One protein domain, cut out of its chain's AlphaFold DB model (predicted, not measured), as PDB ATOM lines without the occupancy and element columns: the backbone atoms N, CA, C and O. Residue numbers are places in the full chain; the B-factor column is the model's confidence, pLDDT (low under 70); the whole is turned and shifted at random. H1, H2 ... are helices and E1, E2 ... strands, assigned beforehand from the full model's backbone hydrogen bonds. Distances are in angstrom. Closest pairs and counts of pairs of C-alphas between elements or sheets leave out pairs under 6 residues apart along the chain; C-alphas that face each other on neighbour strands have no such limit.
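Overview. This is residues 7 to 141 of the 144 residues of an uncharacterized protein of Actinomyces succiniciruminis (UniProt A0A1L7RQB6). Look for a cluster of crossing helices from which two arms reach out: a two-stranded hairpin, E1 and E2, whose tip at residues 71 to 76 sticks out, and the far end of the long helix H5, where residues 126 to 141 stick out, of which 126 to 139 belong to H5. In the cluster H4 and H5 open as a V from their tight link, H1 sits in the gap and touches both, H3 crosses H1, and H2 packs on H4. You will find 135 printed residues with five named helices and two named strands, in the order H1 H2 H3 E1 E2 H4 H5; the sheet is E1 - E2, antiparallel, and the class is mostly helix. The whole is only just loose, close to compact, with a radius of gyration of the C-alphas of 17.4 A, and elongated, spanning 56 by 36 by 33 A.

Arrangement. Start at the hairpin of E1, residues 65 to 72, and E2, residues 75 to 82: antiparallel neighbours at 154 degrees, with N 66 and O 81 at 3.0 A and N 70 and O 77 at 2.8 A, within hydrogen-bond range. E1 is near H1, residues 7 to 25, which is the hub, touching three helices. H1 touches H4, residues 85 to 103, at a steep tilt of 57 degrees, the same way; the closest C-alphas, of Ala 15 and Ala 91, are 4.3 A apart. With residues 13 to 18 alone H1 touches H3, residues 42 to 55, at a steep tilt of 65 degrees; the closest C-alphas are those of Met 14 and Leu 52, 5.3 A. H5, residues 108 to 139, touches H1 with residues 113 to 120 alone, C-alphas 9 and 117 being closest at 6.3 A. H2, residues 31 to 40, touches H4, opposite ways at a shallow tilt of 33 degrees, only just short of steep; the closest C-alphas, of His 31 and Leu 89, are 5.9 A apart. In H1, H2, H3, H4 and H5 every O i to N i+4 pair is within hydrogen-bond range.

Along the chain. Find C-alpha 65 at (172.348, 161.136, 178.274); from there E1 runs 21.3 A, and E2 returns over 22.1 A. H1 begins at C-alpha 7, (181.285, 157.510, 174.917), and is 26.0 A long; H2 measures 14.0 A, H3 20.1 A and H4 26.9 A. H5 runs 46.8 A to C-alpha 139 at (162.495, 180.802, 162.273).

Size, cuts and confidence. The two farthest C-alphas, of Asp 104 and Gly 141, are 59.5 A apart. The printed part has no cut, no link is long, and no printed residue has a pLDDT under 70.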
ATOM      1  N   ARG A   7     181.201 158.387 173.739       94.56
ATOM      2  CA  ARG A   7     181.285 157.510 174.917       94.56
ATOM      3  C   ARG A   7     182.679 157.560 175.550       94.56
ATOM      4  O   ARG A   7     182.792 157.728 176.758       94.56
ATOM      5  N   GLU A   8     183.738 157.486 174.748       94.56
ATOM      6  CA  GLU A   8     185.121 157.608 175.224       94.56
ATOM      7  C   GLU A   8     185.367 158.973 175.877       94.56
ATOM      8  O   GLU A   8     185.962 159.042 176.951       94.56
ATOM      9  N   ALA A   9     184.870 160.063 175.282       95.19
ATOM     10  CA  ALA A   9     184.993 161.398 175.868       95.19
ATOM     11  C   ALA A   9     184.268 161.515 177.223       95.19
ATOM     12  O   ALA A   9     184.826 162.080 178.166       95.19
ATOM     13  N   VAL A  10     183.066 160.936 177.337       96.88
ATOM     14  CA  VAL A  10     182.300 160.838 178.592       96.88
ATOM     15  C   VAL A  10     183.091 160.060 179.647       96.88
ATOM     16  O   VAL A  10     183.338 160.577 180.736       96.88
ATOM     17  N   GLN A  11     183.569 158.858 179.316       97.38
ATOM     18  CA  GLN A  11     184.337 158.002 180.229       97.38
ATOM     19  C   GLN A  11     185.640 158.665 180.693       97.38
ATOM     20  O   GLN A  11     185.966 158.633 181.879       97.38
ATOM     21  N   LEU A  12     186.372 159.321 179.788       96.62
ATOM     22  CA  LEU A  12     187.608 160.033 180.121       96.62
ATOM     23  C   LEU A  12     187.350 161.270 180.988       96.62
ATOM     24  O   LEU A  12     188.172 161.581 181.849       96.62
ATOM     25  N   LYS A  13     186.227 161.976 180.807       96.44
ATOM     26  CA  LYS A  13     185.862 163.078 181.706       96.44
ATOM     27  C   LYS A  13     185.438 162.613 183.086       96.44
ATOM     28  O   LYS A  13     185.922 163.173 184.069       96.44
ATOM     29  N   MET A  14     184.638 161.557 183.167       97.88
ATOM     30  CA  MET A  14     184.323 160.925 184.447       97.88
ATOM     31  C   MET A  14     185.586 160.421 185.148       97.88
ATOM     32  O   MET A  14     185.699 160.572 186.358       97.88
ATOM     33  N   ALA A  15     186.573 159.905 184.410       96.88
ATOM     34  CA  ALA A  15     187.846 159.477 184.986       96.88
ATOM     35  C   ALA A  15     188.612 160.634 185.648       96.88
ATOM     36  O   ALA A  15     189.210 160.447 186.704       96.88
ATOM     37  N   ILE A  16     188.568 161.843 185.071       94.31
ATOM     38  CA  ILE A  16     189.143 163.039 185.710       94.31
ATOM     39  C   ILE A  16     188.389 163.364 187.009       94.31
ATOM     40  O   ILE A  16     189.028 163.669 188.014       94.31
ATOM     41  N   GLY A  17     187.055 163.266 187.002       94.44
ATOM     42  CA  GLY A  17     186.223 163.456 188.196       94.44
ATOM     43  C   GLY A  17     186.539 162.445 189.302       94.44
ATOM     44  O   GLY A  17     186.860 162.835 190.418       94.44
ATOM     45  N   LEU A  18     186.555 161.149 188.977       96.56
ATOM     46  CA  LEU A  18     186.906 160.075 189.913       96.56
ATOM     47  C   LEU A  18     188.326 160.218 190.455       96.56
ATOM     48  O   LEU A  18     188.555 159.980 191.637       96.56
ATOM     49  N   TRP A  19     189.284 160.623 189.616       93.69
ATOM     50  CA  TRP A  19     190.638 160.895 190.086       93.69
ATOM     51  C   TRP A  19     190.652 162.027 191.119       93.69
ATOM     52  O   TRP A  19     191.311 161.891 192.145       93.69
ATOM     53  N   PHE A  20     189.895 163.106 190.896       91.56
ATOM     54  CA  PHE A  20     189.767 164.197 191.863       91.56
ATOM     55  C   PHE A  20     189.128 163.737 193.182       91.56
ATOM     56  O   PHE A  20     189.660 164.055 194.244       91.56
ATOM     57  N   LEU A  21     188.043 162.956 193.130       93.19
ATOM     58  CA  LEU A  21     187.399 162.390 194.324       93.19
ATOM     59  C   LEU A  21     188.367 161.491 195.111       93.19
ATOM     60  O   LEU A  21     188.514 161.627 196.325       93.19
ATOM     61  N   ALA A  22     189.112 160.626 194.422       93.25
ATOM     62  CA  ALA A  22     190.093 159.757 195.064       93.25
ATOM     63  C   ALA A  22     191.276 160.538 195.666       93.25
ATOM     64  O   ALA A  22     191.686 160.268 196.792       93.25
ATOM     65  N   ASP A  23     191.825 161.510 194.933       89.19
ATOM     66  CA  ASP A  23     193.021 162.263 195.333       89.19
ATOM     67  C   ASP A  23     192.738 163.293 196.439       89.19
ATOM     68  O   ASP A  23     193.516 163.420 197.383       89.19
ATOM     69  N   GLN A  24     191.621 164.020 196.348       86.31
ATOM     70  CA  GLN A  24     191.306 165.127 197.261       86.31
ATOM     71  C   GLN A  24     190.386 164.718 198.409       86.31
ATOM     72  O   GLN A  24     190.480 165.290 199.496       86.31
ATOM     73  N   MET A  25     189.495 163.749 198.183       87.25
ATOM     74  CA  MET A  25     188.491 163.331 199.167       87.25
ATOM     75  C   MET A  25     188.776 161.944 199.752       87.25
ATOM     76  O   MET A  25     188.164 161.569 200.749       87.25
ATOM     77  N   GLY A  26     189.748 161.208 199.198       89.38
ATOM     78  CA  GLY A  26     190.111 159.874 199.675       89.38
ATOM     79  C   GLY A  26     189.044 158.818 199.386       89.38
ATOM     80  O   GLY A  26     188.996 157.807 200.088       89.38
ATOM     81  N   GLU A  27     188.177 159.056 198.399       91.38
ATOM     82  CA  GLU A  27     187.115 158.121 198.032       91.38
ATOM     83  C   GLU A  27     187.666 156.833 197.404       91.38
ATOM     84  O   GLU A  27     188.633 156.841 196.633       91.38
ATOM     85  N   ASP A  28     187.028 155.704 197.724       94.31
ATOM     86  CA  ASP A  28     187.370 154.409 197.140       94.31
ATOM     87  C   ASP A  28     186.736 154.274 195.753       94.31
ATOM     88  O   ASP A  28     185.564 153.957 195.596       94.31
ATOM     89  N   ILE A  29     187.544 154.479 194.719       96.19
ATOM     90  CA  ILE A  29     187.120 154.334 193.322       96.19
ATOM     91  C   ILE A  29     187.416 152.936 192.751       96.19
ATOM     92  O   ILE A  29     187.556 152.764 191.538       96.19
ATOM     93  N   SER A  30     187.606 151.916 193.591       96.69
ATOM     94  CA  SER A  30     187.805 150.544 193.115       96.69
ATOM     95  C   SER A  30     186.532 149.977 192.478       96.69
ATOM     96  O   SER A  30     185.412 150.308 192.860       96.69
ATOM     97  N   HIS A  31     186.687 149.071 191.505       97.62
ATOM     98  CA  HIS A  31     185.534 148.457 190.833       97.62
ATOM     99  C   HIS A  31     184.625 147.707 191.812       97.62
ATOM    100  O   HIS A  31     183.411 147.705 191.632       97.62
ATOM    101  N   ASP A  32     185.206 147.058 192.821       97.69
ATOM    102  CA  ASP A  32     184.446 146.293 193.808       97.69
ATOM    103  C   ASP A  32     183.617 147.225 194.695       97.69
ATOM    104  O   ASP A  32     182.436 146.958 194.914       97.69
ATOM    105  N   HIS A  33     184.195 148.353 195.126       97.19
ATOM    106  CA  HIS A  33     183.461 149.383 195.856       97.19
ATOM    107  C   HIS A  33     182.335 149.982 195.011       97.19
ATOM    108  O   HIS A  33     181.186 149.995 195.442       97.19
ATOM    109  N   LEU A  34     182.633 150.407 193.781       97.75
ATOM    110  CA  LEU A  34     181.655 151.040 192.893       97.75
ATOM    111  C   LEU A  34     180.503 150.100 192.520       97.75
ATOM    112  O   LEU A  34     179.357 150.536 192.452       97.75
ATOM    113  N   ARG A  35     180.776 148.803 192.327       98.00
ATOM    114  CA  ARG A  35     179.721 147.792 192.144       98.00
ATOM    115  C   ARG A  35     178.874 147.632 193.393       98.00
ATOM    116  O   ARG A  35     177.656 147.636 193.290       98.00
ATOM    117  N   ALA A  36     179.500 147.522 194.564       97.50
ATOM    118  CA  ALA A  36     178.766 147.404 195.816       97.50
ATOM    119  C   ALA A  36     177.878 148.634 196.068       97.50
ATOM    120  O   ALA A  36     176.731 148.471 196.475       97.50
ATOM    121  N   LEU A  37     178.384 149.837 195.787       97.00
ATOM    122  CA  LEU A  37     177.645 151.092 195.894       97.00
ATOM    123  C   LEU A  37     176.465 151.137 194.910       97.00
ATOM    124  O   LEU A  37     175.345 151.450 195.303       97.00
ATOM    125  N   HIS A  38     176.692 150.755 193.652       97.25
ATOM    126  CA  HIS A  38     175.641 150.637 192.640       97.25
ATOM    127  C   HIS A  38     174.552 149.632 193.039       97.25
ATOM    128  O   HIS A  38     173.365 149.930 192.926       97.25
ATOM    129  N   ASP A  39     174.945 148.454 193.529       97.44
ATOM    130  CA  ASP A  39     174.025 147.377 193.900       97.44
ATOM    131  C   ASP A  39     173.204 147.720 195.152       97.44
ATOM    132  O   ASP A  39     172.036 147.336 195.257       97.44
ATOM    133  N   GLN A  40     173.795 148.457 196.097       96.44
ATOM    134  CA  GLN A  40     173.077 149.034 197.238       96.44
ATOM    135  C   GLN A  40     172.123 150.148 196.794       96.44
ATOM    136  O   GLN A  40     171.044 150.310 197.371       96.44
ATOM    137  N   GLY A  41     172.506 150.889 195.752       93.19
ATOM    138  CA  GLY A  41     171.775 152.036 195.245       93.19
ATOM    139  C   GLY A  41     171.613 153.125 196.307       93.19
ATOM    140  O   GLY A  41     172.425 153.284 197.215       93.19
ATOM    141  N   GLY A  42     170.528 153.891 196.205       95.38
ATOM    142  CA  GLY A  42     170.207 154.932 197.180       95.38
ATOM    143  C   GLY A  42     170.937 156.253 196.937       95.38
ATOM    144  O   GLY A  42     171.345 156.563 195.818       95.38
ATOM    145  N   GLN A  43     171.014 157.067 197.991       96.56
ATOM    146  CA  GLN A  43     171.458 158.458 197.903       96.56
ATOM    147  C   GLN A  43     172.943 158.577 197.550       96.56
ATOM    148  O   GLN A  43     173.270 159.350 196.662       96.56
ATOM    149  N   GLU A  44     173.815 157.782 198.169       94.69
ATOM    150  CA  GLU A  44     175.263 157.847 197.921       94.69
ATOM    151  C   GLU A  44     175.607 157.512 196.460       94.69
ATOM    152  O   GLU A  44     176.364 158.232 195.813       94.69
ATOM    153  N   TRP A  45     174.978 156.476 195.889       96.19
ATOM    154  CA  TRP A  45     175.114 156.179 194.459       96.19
ATOM    155  C   TRP A  45     174.572 157.313 193.577       96.19
ATOM    156  O   TRP A  45     175.190 157.664 192.573       96.19
ATOM    157  N   ALA A  46     173.421 157.891 193.930       96.00
ATOM    158  CA  ALA A  46     172.816 158.974 193.160       96.00
ATOM    159  C   ALA A  46     173.659 160.261 193.190       96.00
ATOM    160  O   ALA A  46     173.762 160.936 192.168       96.00
ATOM    161  N   GLU A  47     174.271 160.581 194.330       95.81
ATOM    162  CA  GLU A  47     175.185 161.714 194.496       95.81
ATOM    163  C   GLU A  47     176.459 161.512 193.680       95.81
ATOM    164  O   GLU A  47     176.809 162.382 192.885       95.81
ATOM    165  N   LEU A  48     177.087 160.333 193.769       96.06
ATOM    166  CA  LEU A  48     178.234 160.004 192.925       96.06
ATOM    167  C   LEU A  48     177.873 160.122 191.440       96.06
ATOM    168  O   LEU A  48     178.583 160.771 190.676       96.06
ATOM    169  N   LEU A  49     176.757 159.524 191.015       96.88
ATOM    170  CA  LEU A  49     176.334 159.587 189.620       96.88
ATOM    171  C   LEU A  49     176.070 161.031 189.178       96.88
ATOM    172  O   LEU A  49     176.429 161.389 188.060       96.88
ATOM    173  N   HIS A  50     175.498 161.871 190.042       96.38
ATOM    174  CA  HIS A  50     175.300 163.292 189.761       96.38
ATOM    175  C   HIS A  50     176.629 164.026 189.541       96.38
ATOM    176  O   HIS A  50     176.774 164.734 188.542       96.38
ATOM    177  N   GLU A  51     177.617 163.809 190.411       95.94
ATOM    178  CA  GLU A  51     178.957 164.388 190.258       95.94
ATOM    179  C   GLU A  51     179.636 163.915 188.967       95.94
ATOM    180  O   GLU A  51     180.234 164.709 188.240       95.94
ATOM    181  N   LEU A  52     179.493 162.635 188.615       97.44
ATOM    182  CA  LEU A  52     180.060 162.088 187.382       97.44
ATOM    183  C   LEU A  52     179.365 162.618 186.123       97.44
ATOM    184  O   LEU A  52     180.040 162.935 185.144       97.44
ATOM    185  N   VAL A  53     178.040 162.769 186.149       97.31
ATOM    186  CA  VAL A  53     177.274 163.406 185.067       97.31
ATOM    187  C   VAL A  53     177.702 164.865 184.901       97.31
ATOM    188  O   VAL A  53     177.958 165.306 183.779       97.31
ATOM    189  N   SER A  54     177.854 165.593 186.009       95.88
ATOM    190  CA  SER A  54     178.357 166.969 186.018       95.88
ATOM    191  C   SER A  54     179.771 167.051 185.428       95.88
ATOM    192  O   SER A  54     180.035 167.854 184.531       95.88
ATOM    193  N   ALA A  55     180.668 166.147 185.833       95.38
ATOM    194  CA  ALA A  55     182.027 166.060 185.302       95.38
ATOM    195  C   ALA A  55     182.068 165.696 183.807       95.38
ATOM    196  O   ALA A  55     182.970 166.139 183.091       95.38
ATOM    197  N   ALA A  56     181.105 164.902 183.326       96.06
ATOM    198  CA  ALA A  56     180.985 164.497 181.928       96.06
ATOM    199  C   ALA A  56     180.519 165.630 180.997       96.06
ATOM    200  O   ALA A  56     180.604 165.482 179.773       96.06
ATOM    201  N   HIS A  57     180.060 166.765 181.528       91.06
ATOM    202  CA  HIS A  57     179.736 167.937 180.720       91.06
ATOM    203  C   HIS A  57     180.987 168.458 179.967       91.06
ATOM    204  O   HIS A  57     182.076 168.512 180.546       91.06
ATOM    205  N   PRO A  58     180.885 168.858 178.681       91.38
ATOM    206  CA  PRO A  58     179.679 168.957 177.845       91.38
ATOM    207  C   PRO A  58     179.379 167.714 176.989       91.38
ATOM    208  O   PRO A  58     178.573 167.773 176.059       91.38
ATOM    209  N   PHE A  59     180.045 166.588 177.239       93.50
ATOM    210  CA  PHE A  59     179.902 165.385 176.418       93.50
ATOM    211  C   PHE A  59     178.595 164.641 176.701       93.50
ATOM    212  O   PHE A  59     178.014 164.094 175.762       93.50
ATOM    213  N   ALA A  60     178.092 164.706 177.932       94.81
ATOM    214  CA  ALA A  60     176.745 164.285 178.311       94.81
ATOM    215  C   ALA A  60     175.868 165.491 178.697       94.81
ATOM    216  O   ALA A  60     176.368 166.538 179.122       94.81
ATOM    217  N   ALA A  61     174.557 165.342 178.519       94.50
ATOM    218  CA  ALA A  61     173.546 166.253 179.039       94.50
ATOM    219  C   ALA A  61     173.404 166.105 180.564       94.50
ATOM    220  O   ALA A  61     173.901 165.151 181.160       94.50
ATOM    221  N   GLU A  62     172.691 167.040 181.195       93.88
ATOM    222  CA  GLU A  62     172.486 167.075 182.655       93.88
ATOM    223  C   GLU A  62     171.744 165.848 183.207       93.88
ATOM    224  O   GLU A  62     171.861 165.533 184.387       93.88
ATOM    225  N   ASP A  63     170.997 165.131 182.365       94.75
ATOM    226  CA  ASP A  63     170.323 163.878 182.724       94.75
ATOM    227  C   ASP A  63     171.201 162.629 182.485       94.75
ATOM    228  O   ASP A  63     170.719 161.493 182.557       94.75
ATOM    229  N   GLY A  64     172.483 162.837 182.169       94.94
ATOM    230  CA  GLY A  64     173.461 161.789 181.901       94.94
ATOM    231  C   GLY A  64     173.308 161.124 180.538       94.94
ATOM    232  O   GLY A  64     173.889 160.059 180.328       94.94
ATOM    233  N   THR A  65     172.526 161.695 179.619       96.88
ATOM    234  CA  THR A  65     172.348 161.136 178.274       96.88
ATOM    235  C   THR A  65     173.219 161.816 177.228       96.88
ATOM    236  O   THR A  65     173.630 162.969 177.368       96.88
ATOM    237  N   TRP A  66     173.511 161.108 176.143       94.25
ATOM    238  CA  TRP A  66     174.043 161.717 174.929       94.25
ATOM    239  C   TRP A  66     173.474 161.045 173.692       94.25
ATOM    240  O   TRP A  66     172.972 159.926 173.734       94.25
ATOM    241  N   VAL A  67     173.560 161.758 172.576       90.00
ATOM    242  CA  VAL A  67     173.101 161.272 171.281       90.00
ATOM    243  C   VAL A  67     174.302 160.862 170.439       90.00
ATOM    244  O   VAL A  67     175.287 161.607 170.357       90.00
ATOM    245  N   GLU A  68     174.203 159.694 169.813       86.38
ATOM    246  CA  GLU A  68     175.177 159.159 168.865       86.38
ATOM    247  C   GLU A  68     174.468 158.701 167.584       86.38
ATOM    248  O   GLU A  68     173.391 158.104 167.629       86.38
ATOM    249  N   THR A  69     175.062 159.002 166.429       84.25
ATOM    250  CA  THR A  69     174.611 158.461 165.142       84.25
ATOM    251  C   THR A  69     175.376 157.176 164.875       84.25
ATOM    252  O   THR A  69     176.602 157.192 164.772       84.25
ATOM    253  N   VAL A  70     174.649 156.071 164.753       83.38
ATOM    254  CA  VAL A  70     175.200 154.748 164.475       83.38
ATOM    255  C   VAL A  70     174.843 154.366 163.045       83.38
ATOM    256  O   VAL A  70     173.691 154.473 162.624       83.38
ATOM    257  N   SER A  71     175.842 153.916 162.291       85.38
ATOM    258  CA  SER A  71     175.664 153.380 160.942       85.38
ATOM    259  C   SER A  71     175.767 151.857 160.995       85.38
ATOM    260  O   SER A  71     176.814 151.319 161.359       85.38
ATOM    261  N   ASP A  72     174.703 151.155 160.612       86.19
ATOM    262  CA  ASP A  72     174.706 149.697 160.478       86.19
ATOM    263  C   ASP A  72     174.217 149.247 159.088       86.19
ATOM    264  O   ASP A  72     174.073 150.046 158.160       86.19
ATOM    265  N   HIS A  73     173.989 147.941 158.908       80.38
ATOM    266  CA  HIS A  73     173.519 147.381 157.633       80.38
ATOM    267  C   HIS A  73     172.118 147.880 157.221       80.38
ATOM    268  O   HIS A  73     171.735 147.710 156.065       80.38
ATOM    269  N   GLY A  74     171.351 148.456 158.151       83.25
ATOM    270  CA  GLY A  74     170.031 149.047 157.943       83.25
ATOM    271  C   GLY A  74     170.051 150.554 157.667       83.25
ATOM    272  O   GLY A  74     169.000 151.112 157.356       83.25
ATOM    273  N   GLY A  75     171.220 151.199 157.728       88.00
ATOM    274  CA  GLY A  75     171.400 152.627 157.475       88.00
ATOM    275  C   GLY A  75     171.891 153.394 158.701       88.00
ATOM    276  O   GLY A  75     172.375 152.818 159.673       88.00
ATOM    277  N   GLU A  76     171.791 154.720 158.634       89.75
ATOM    278  CA  GLU A  76     172.117 155.599 159.756       89.75
ATOM    279  C   GLU A  76     170.898 155.793 160.649       89.75
ATOM    280  O   GLU A  76     169.808 156.121 160.174       89.75
ATOM    281  N   HIS A  77     171.084 155.606 161.950       87.94
ATOM    282  CA  HIS A  77     170.060 155.885 162.939       87.94
ATOM    283  C   HIS A  77     170.665 156.525 164.185       87.94
ATOM    284  O   HIS A  77     171.816 156.301 164.553       87.94
ATOM    285  N   THR A  78     169.861 157.359 164.829       89.44
ATOM    286  CA  THR A  78     170.240 158.073 166.041       89.44
ATOM    287  C   THR A  78     169.849 157.253 167.264       89.44
ATOM    288  O   THR A  78     168.689 156.860 167.397       89.44
ATOM    289  N   VAL A  79     170.798 157.025 168.169       90.69
ATOM    290  CA  VAL A  79     170.558 156.393 169.469       90.69
ATOM    291  C   VAL A  79     170.826 157.383 170.595       90.69
ATOM    292  O   VAL A  79     171.749 158.198 170.528       90.69
ATOM    293  N   THR A  80     170.002 157.305 171.636       94.50
ATOM    294  CA  THR A  80     170.241 158.005 172.897       94.50
ATOM    295  C   THR A  80     170.857 157.021 173.875       94.50
ATOM    296  O   THR A  80     170.211 156.059 174.287       94.50
ATOM    297  N   GLU A  81     172.103 157.278 174.238       95.44
ATOM    298  CA  GLU A  81     172.858 156.533 175.235       95.44
ATOM    299  C   GLU A  81     172.735 157.221 176.601       95.44
ATOM    300  O   GLU A  81     172.401 158.407 176.693       95.44
ATOM    301  N   ARG A  82     173.000 156.480 177.680       96.50
ATOM    302  CA  ARG A  82     172.974 156.989 179.059       96.50
ATOM    303  C   ARG A  82     174.166 156.459 179.836       96.50
ATOM    304  O   ARG A  82     174.492 155.284 179.705       96.50
ATOM    305  N   ILE A  83     174.742 157.309 180.688       97.38
ATOM    306  CA  ILE A  83     175.790 156.913 181.633       97.38
ATOM    307  C   ILE A  83     175.256 155.778 182.512       97.38
ATOM    308  O   ILE A  83     174.301 155.956 183.271       97.38
ATOM    309  N   GLY A  84     175.878 154.608 182.385       95.81
ATOM    310  CA  GLY A  84     175.596 153.432 183.198       95.81
ATOM    311  C   GLY A  84     176.773 153.048 184.090       95.81
ATOM    312  O   GLY A  84     177.860 153.621 184.011       95.81
ATOM    313  N   ILE A  85     176.568 152.019 184.916       97.50
ATOM    314  CA  ILE A  85     177.631 151.456 185.761       97.50
ATOM    315  C   ILE A  85     178.854 151.035 184.940       97.50
ATOM    316  O   ILE A  85     179.978 151.270 185.368       97.50
ATOM    317  N   ASP A  86     178.669 150.489 183.737       98.06
ATOM    318  CA  ASP A  86     179.789 150.086 182.883       98.06
ATOM    319  C   ASP A  86     180.688 151.274 182.512       98.06
ATOM    320  O   ASP A  86     181.914 151.158 182.565       98.06
ATOM    321  N   ASP A  87     180.105 152.440 182.224       98.06
ATOM    322  CA  ASP A  87     180.876 153.650 181.937       98.06
ATOM    323  C   ASP A  87     181.616 154.157 183.181       98.06
ATOM    324  O   ASP A  87     182.769 154.577 183.081       98.06
ATOM    325  N   VAL A  88     180.986 154.070 184.359       98.19
ATOM    326  CA  VAL A  88     181.606 154.421 185.648       98.19
ATOM    327  C   VAL A  88     182.787 153.498 185.952       98.19
ATOM    328  O   VAL A  88     183.854 153.968 186.348       98.19
ATOM    329  N   LEU A  89     182.649 152.192 185.713       98.44
ATOM    330  CA  LEU A  89     183.734 151.234 185.914       98.44
ATOM    331  C   LEU A  89     184.894 151.495 184.946       98.44
ATOM    332  O   LEU A  89     186.045 151.537 185.378       98.44
ATOM    333  N   VAL A  90     184.619 151.746 183.664       98.31
ATOM    334  CA  VAL A  90     185.667 152.111 182.694       98.31
ATOM    335  C   VAL A  90     186.361 153.420 183.086       98.31
ATOM    336  O   VAL A  90     187.590 153.504 183.050       98.31
ATOM    337  N   ALA A  91     185.605 154.427 183.523       97.75
ATOM    338  CA  ALA A  91     186.161 155.678 184.026       97.75
ATOM    339  C   ALA A  91     187.065 155.451 185.250       97.75
ATOM    340  O   ALA A  91     188.169 155.995 185.321       97.75
ATOM    341  N   SER A  92     186.638 154.602 186.186       97.81
ATOM    342  CA  SER A  92     187.412 154.277 187.386       97.81
ATOM    343  C   SER A  92     188.715 153.544 187.063       97.81
ATOM    344  O   SER A  92     189.749 153.818 187.673       97.81
ATOM    345  N   TYR A  93     188.705 152.681 186.044       96.56
ATOM    346  CA  TYR A  93     189.910 152.037 185.533       96.56
ATOM    347  C   TYR A  93     190.928 153.073 185.037       96.56
ATOM    348  O   TYR A  93     192.089 153.033 185.446       96.56
ATOM    349  N   TYR A  94     190.495 154.038 184.215       94.56
ATOM    350  CA  TYR A  94     191.371 155.114 183.740       94.56
ATOM    351  C   TYR A  94     191.887 155.993 184.881       94.56
ATOM    352  O   TYR A  94     193.083 156.276 184.930       94.56
ATOM    353  N   ALA A  95     191.016 156.384 185.815       94.50
ATOM    354  CA  ALA A  95     191.386 157.205 186.965       94.50
ATOM    355  C   ALA A  95     192.483 156.534 187.802       94.50
ATOM    356  O   ALA A  95     193.521 157.134 188.078       94.50
ATOM    357  N   ARG A  96     192.300 155.251 188.135       93.75
ATOM    358  CA  ARG A  96     193.285 154.472 188.896       93.75
ATOM    359  C   ARG A  96     194.597 154.300 188.137       93.75
ATOM    360  O   ARG A  96     195.657 154.432 188.744       93.75
ATOM    361  N   GLN A  97     194.537 154.058 186.828       91.12
ATOM    362  CA  GLN A  97     195.735 153.991 185.992       91.12
ATOM    363  C   GLN A  97     196.503 155.320 186.023       91.12
ATOM    364  O   GLN A  97     197.714 155.318 186.221       91.12
ATOM    365  N   TRP A  98     195.818 156.459 185.896       90.38
ATOM    366  CA  TRP A  98     196.463 157.774 185.955       90.38
ATOM    367  C   TRP A  98     197.030 158.104 187.332       90.38
ATOM    368  O   TRP A  98     198.062 158.764 187.403       90.38
ATOM    369  N   MET A  99     196.407 157.634 188.416       88.62
ATOM    370  CA  MET A  99     196.979 157.746 189.761       88.62
ATOM    371  C   MET A  99     198.303 156.988 189.864       88.62
ATOM    372  O   MET A  99     199.276 157.534 190.380       88.62
ATOM    373  N   THR A 100     198.367 155.759 189.340       86.62
ATOM    374  CA  THR A 100     199.620 154.989 189.271       86.62
ATOM    375  C   THR A 100     200.668 155.714 188.427       86.62
ATOM    376  O   THR A 100     201.774 155.953 188.904       86.62
ATOM    377  N   ASP A 101     200.299 156.165 187.227       84.44
ATOM    378  CA  ASP A 101     201.202 156.903 186.341       84.44
ATOM    379  C   ASP A 101     201.705 158.208 186.996       84.44
ATOM    380  O   ASP A 101     202.865 158.583 186.829       84.44
ATOM    381  N   ALA A 102     200.857 158.908 187.759       82.00
ATOM    382  CA  ALA A 102     201.212 160.137 188.462       82.00
ATOM    383  C   ALA A 102     202.207 159.897 189.607       82.00
ATOM    384  O   ALA A 102     203.131 160.696 189.766       82.00
ATOM    385  N   ILE A 103     202.058 158.797 190.358       78.38
ATOM    386  CA  ILE A 103     203.032 158.366 191.378       78.38
ATOM    387  C   ILE A 103     204.406 158.132 190.736       78.38
ATOM    388  O   ILE A 103     205.425 158.542 191.292       78.38
ATOM    389  N   ASP A 104     204.427 157.563 189.531       78.38
ATOM    390  CA  ASP A 104     205.649 157.299 188.766       78.38
ATOM    391  C   ASP A 104     206.165 158.532 187.984       78.38
ATOM    392  O   ASP A 104     207.175 158.464 187.278       78.38
ATOM    393  N   GLY A 105     205.504 159.692 188.115       74.62
ATOM    394  CA  GLY A 105     205.888 160.963 187.484       74.62
ATOM    395  C   GLY A 105     205.497 161.103 186.004       74.62
ATOM    396  O   GLY A 105     205.926 162.044 185.323       74.62
ATOM    397  N   PHE A 106     204.669 160.202 185.474       73.25
ATOM    398  CA  PHE A 106     204.241 160.167 184.076       73.25
ATOM    399  C   PHE A 106     202.959 160.976 183.821       73.25
ATOM    400  O   PHE A 106     201.873 160.451 183.615       73.25
ATOM    401  N   HIS A 107     203.086 162.299 183.703       76.12
ATOM    402  CA  HIS A 107     201.931 163.176 183.418       76.12
ATOM    403  C   HIS A 107     201.611 163.375 181.922       76.12
ATOM    404  O   HIS A 107     200.728 164.161 181.568       76.12
ATOM    405  N   ALA A 108     202.355 162.736 181.016       79.69
ATOM    406  CA  ALA A 108     202.206 162.963 179.576       79.69
ATOM    407  C   ALA A 108     200.848 162.479 179.041       79.69
ATOM    408  O   ALA A 108     200.224 163.186 178.251       79.69
ATOM    409  N   VAL A 109     200.380 161.319 179.514       78.44
ATOM    410  CA  VAL A 109     199.110 160.711 179.092       78.44
ATOM    411  C   VAL A 109     197.929 161.574 179.524       78.44
ATOM    412  O   VAL A 109     197.116 161.947 178.684       78.44
ATOM    413  N   HIS A 110     197.887 161.997 180.791       80.75
ATOM    414  CA  HIS A 110     196.819 162.864 181.294       80.75
ATOM    415  C   HIS A 110     196.728 164.192 180.516       80.75
ATOM    416  O   HIS A 110     195.643 164.622 180.123       80.75
ATOM    417  N   ARG A 111     197.872 164.820 180.191       84.25
ATOM    418  CA  ARG A 111     197.883 166.022 179.338       84.25
ATOM    419  C   ARG A 111     197.364 165.743 177.928       84.25
ATOM    420  O   ARG A 111     196.594 166.543 177.407       84.25
ATOM    421  N   ALA A 112     197.777 164.634 177.312       86.56
ATOM    422  CA  ALA A 112     197.323 164.255 175.976       86.56
ATOM    423  C   ALA A 112     195.806 164.006 175.936       86.56
ATOM    424  O   ALA A 112     195.137 164.499 175.030       86.56
ATOM    425  N   VAL A 113     195.262 163.327 176.950       87.69
ATOM    426  CA  VAL A 113     193.816 163.123 177.124       87.69
ATOM    427  C   VAL A 113     193.094 164.461 177.246       87.69
ATOM    428  O   VAL A 113     192.134 164.703 176.520       87.69
ATOM    429  N   ASN A 114     193.586 165.377 178.086       88.31
ATOM    430  CA  ASN A 114     192.966 166.694 178.225       88.31
ATOM    431  C   ASN A 114     192.981 167.484 176.899       88.31
ATOM    432  O   ASN A 114     191.974 168.076 176.518       88.31
ATOM    433  N   TYR A 115     194.081 167.439 176.137       88.88
ATOM    434  CA  TYR A 115     194.126 168.057 174.808       88.88
ATOM    435  C   TYR A 115     193.127 167.434 173.825       88.88
ATOM    436  O   TYR A 115     192.484 168.171 173.076       88.88
ATOM    437  N   ALA A 116     192.976 166.108 173.833       88.62
ATOM    438  CA  ALA A 116     192.002 165.415 172.994       88.62
ATOM    439  C   ALA A 116     190.559 165.797 173.364       88.62
ATOM    440  O   ALA A 116     189.770 166.113 172.474       88.62
ATOM    441  N   LEU A 117     190.241 165.858 174.660       91.88
ATOM    442  CA  LEU A 117     188.934 166.290 175.168       91.88
ATOM    443  C   LEU A 117     188.608 167.723 174.745       91.88
ATOM    444  O   LEU A 117     187.551 167.955 174.169       91.88
ATOM    445  N   VAL A 118     189.536 168.667 174.928       91.25
ATOM    446  CA  VAL A 118     189.342 170.064 174.499       91.25
ATOM    447  C   VAL A 118     189.153 170.169 172.982       91.25
ATOM    448  O   VAL A 118     188.352 170.972 172.502       91.25
ATOM    449  N   ALA A 119     189.892 169.383 172.197       89.25
ATOM    450  CA  ALA A 119     189.729 169.369 170.746       89.25
ATOM    451  C   ALA A 119     188.351 168.829 170.333       89.25
ATOM    452  O   ALA A 119     187.722 169.389 169.437       89.25
ATOM    453  N   TYR A 120     187.871 167.779 170.999       90.50
ATOM    454  CA  TYR A 120     186.580 167.165 170.710       90.50
ATOM    455  C   TYR A 120     185.396 168.024 171.167       90.50
ATOM    456  O   TYR A 120     184.441 168.201 170.416       90.50
ATOM    457  N   GLU A 121     185.495 168.666 172.329       90.31
ATOM    458  CA  GLU A 121     184.523 169.660 172.790       90.31
ATOM    459  C   GLU A 121     184.327 170.774 171.753       90.31
ATOM    460  O   GLU A 121     183.203 171.154 171.437       90.31
ATOM    461  N   ARG A 122     185.419 171.275 171.160       89.00
ATOM    462  CA  ARG A 122     185.339 172.299 170.104       89.00
ATOM    463  C   ARG A 122     184.596 171.806 168.864       89.00
ATOM    464  O   ARG A 122     183.930 172.613 168.220       89.00
ATOM    465  N   THR A 123     184.716 170.523 168.531       87.19
ATOM    466  CA  THR A 123     183.950 169.902 167.445       87.19
ATOM    467  C   THR A 123     182.461 169.900 167.771       87.19
ATOM    468  O   THR A 123     181.690 170.451 166.990       87.19
ATOM    469  N   ILE A 124     182.075 169.420 168.958       82.69
ATOM    470  CA  ILE A 124     180.673 169.412 169.410       82.69
ATOM    471  C   ILE A 124     180.092 170.830 169.429       82.69
ATOM    472  O   ILE A 124     178.999 171.079 168.927       82.69
ATOM    473  N   MET A 125     180.835 171.801 169.961       84.50
ATOM    474  CA  MET A 125     180.382 173.194 170.025       84.50
ATOM    475  C   MET A 125     180.241 173.834 168.641       84.50
ATOM    476  O   MET A 125     179.434 174.746 168.462       84.50
ATOM    477  N   ARG A 126     181.029 173.396 167.654       87.00
ATOM    478  CA  ARG A 126     180.876 173.836 166.263       87.00
ATOM    479  C   ARG A 126     179.598 173.263 165.652       87.00
ATOM    480  O   ARG A 126     178.831 174.043 165.101       87.00
ATOM    481  N   GLU A 127     179.351 171.968 165.823       82.44
ATOM    482  CA  GLU A 127     178.129 171.298 165.352       82.44
ATOM    483  C   GLU A 127     176.876 171.922 165.983       82.44
ATOM    484  O   GLU A 127     175.945 172.310 165.284       82.44
ATOM    485  N   ALA A 128     176.883 172.155 167.300       79.75
ATOM    486  CA  ALA A 128     175.774 172.809 167.996       79.75
ATOM    487  C   ALA A 128     175.501 174.233 167.472       79.75
ATOM    488  O   ALA A 128     174.351 174.651 167.354       79.75
ATOM    489  N   ARG A 129     176.551 174.993 167.123       85.12
ATOM    490  CA  ARG A 129     176.397 176.323 166.511       85.12
ATOM    491  C   ARG A 129     175.801 176.259 165.110       85.12
ATOM    492  O   ARG A 129     175.108 177.197 164.732       85.12
ATOM    493  N   GLU A 130     176.100 175.221 164.340       85.06
ATOM    494  CA  GLU A 130     175.520 175.011 163.009       85.06
ATOM    495  C   GLU A 130     174.024 174.709 163.128       85.06
ATOM    496  O   GLU A 130     173.227 175.447 162.555       85.06
ATOM    497  N   VAL A 131     173.637 173.780 164.008       81.81
ATOM    498  CA  VAL A 131     172.222 173.479 164.301       81.81
ATOM    499  C   VAL A 131     171.461 174.723 164.774       81.81
ATOM    500  O   VAL A 131     170.366 175.006 164.294       81.81
ATOM    501  N   LEU A 132     172.039 175.515 165.685       82.50
ATOM    502  CA  LEU A 132     171.414 176.758 166.156       82.50
ATOM    503  C   LEU A 132     171.255 177.797 165.037       82.50
ATOM    504  O   LEU A 132     170.256 178.512 165.004       82.50
ATOM    505  N   ARG A 133     172.233 177.904 164.129       86.44
ATOM    506  CA  ARG A 133     172.140 178.804 162.970       86.44
ATOM    507  C   ARG A 133     171.044 178.365 162.011       86.44
ATOM    508  O   ARG A 133     170.303 179.223 161.549       86.44
ATOM    509  N   GLU A 134     170.944 177.071 161.731       84.00
ATOM    510  CA  GLU A 134     169.900 176.504 160.873       84.00
ATOM    511  C   GLU A 134     168.511 176.721 161.474       84.00
ATOM    512  O   GLU A 134     167.628 177.240 160.796       84.00
ATOM    513  N   ALA A 135     168.339 176.424 162.766       84.81
ATOM    514  CA  ALA A 135     167.086 176.663 163.477       84.81
ATOM    515  C   ALA A 135     166.685 178.148 163.446       84.81
ATOM    516  O   ALA A 135     165.541 178.475 163.135       84.81
ATOM    517  N   LEU A 136     167.634 179.058 163.694       86.12
ATOM    518  CA  LEU A 136     167.377 180.498 163.656       86.12
ATOM    519  C   LEU A 136     167.042 180.994 162.243       86.12
ATOM    520  O   LEU A 136     166.159 181.832 162.074       86.12
ATOM    521  N   ALA A 137     167.736 180.490 161.220       85.62
ATOM    522  CA  ALA A 137     167.437 180.829 159.836       85.62
ATOM    523  C   ALA A 137     166.034 180.335 159.444       85.62
ATOM    524  O   ALA A 137     165.308 181.062 158.762       85.62
ATOM    525  N   ALA A 138     165.628 179.147 159.914       84.44
ATOM    526  CA  ALA A 138     164.297 178.588 159.680       84.44
ATOM    527  C   ALA A 138     163.204 179.435 160.345       84.44
ATOM    528  O   ALA A 138     162.213 179.771 159.698       84.44
ATOM    529  N   GLU A 139     163.409 179.872 161.592       81.50
ATOM    530  CA  GLU A 139     162.495 180.802 162.273       81.50
ATOM    531  C   GLU A 139     162.362 182.148 161.546       81.50
ATOM    532  O   GLU A 139     161.296 182.765 161.557       81.50
ATOM    533  N   GLN A 140     163.430 182.610 160.897       86.12
ATOM    534  CA  GLN A 140     163.458 183.880 160.169       86.12
ATOM    535  C   GLN A 140     162.961 183.772 158.718       86.12
ATOM    536  O   GLN A 140     162.925 184.786 158.020       86.12
ATOM    537  N   GLY A 141     162.576 182.577 158.254       76.06
ATOM    538  CA  GLY A 141     162.161 182.345 156.866       76.06
ATOM    539  C   GLY A 141     163.292 182.542 155.850       76.06
ATOM    540  O   GLY A 141     163.039 182.936 154.716       76.06
TER     541      GLY A 141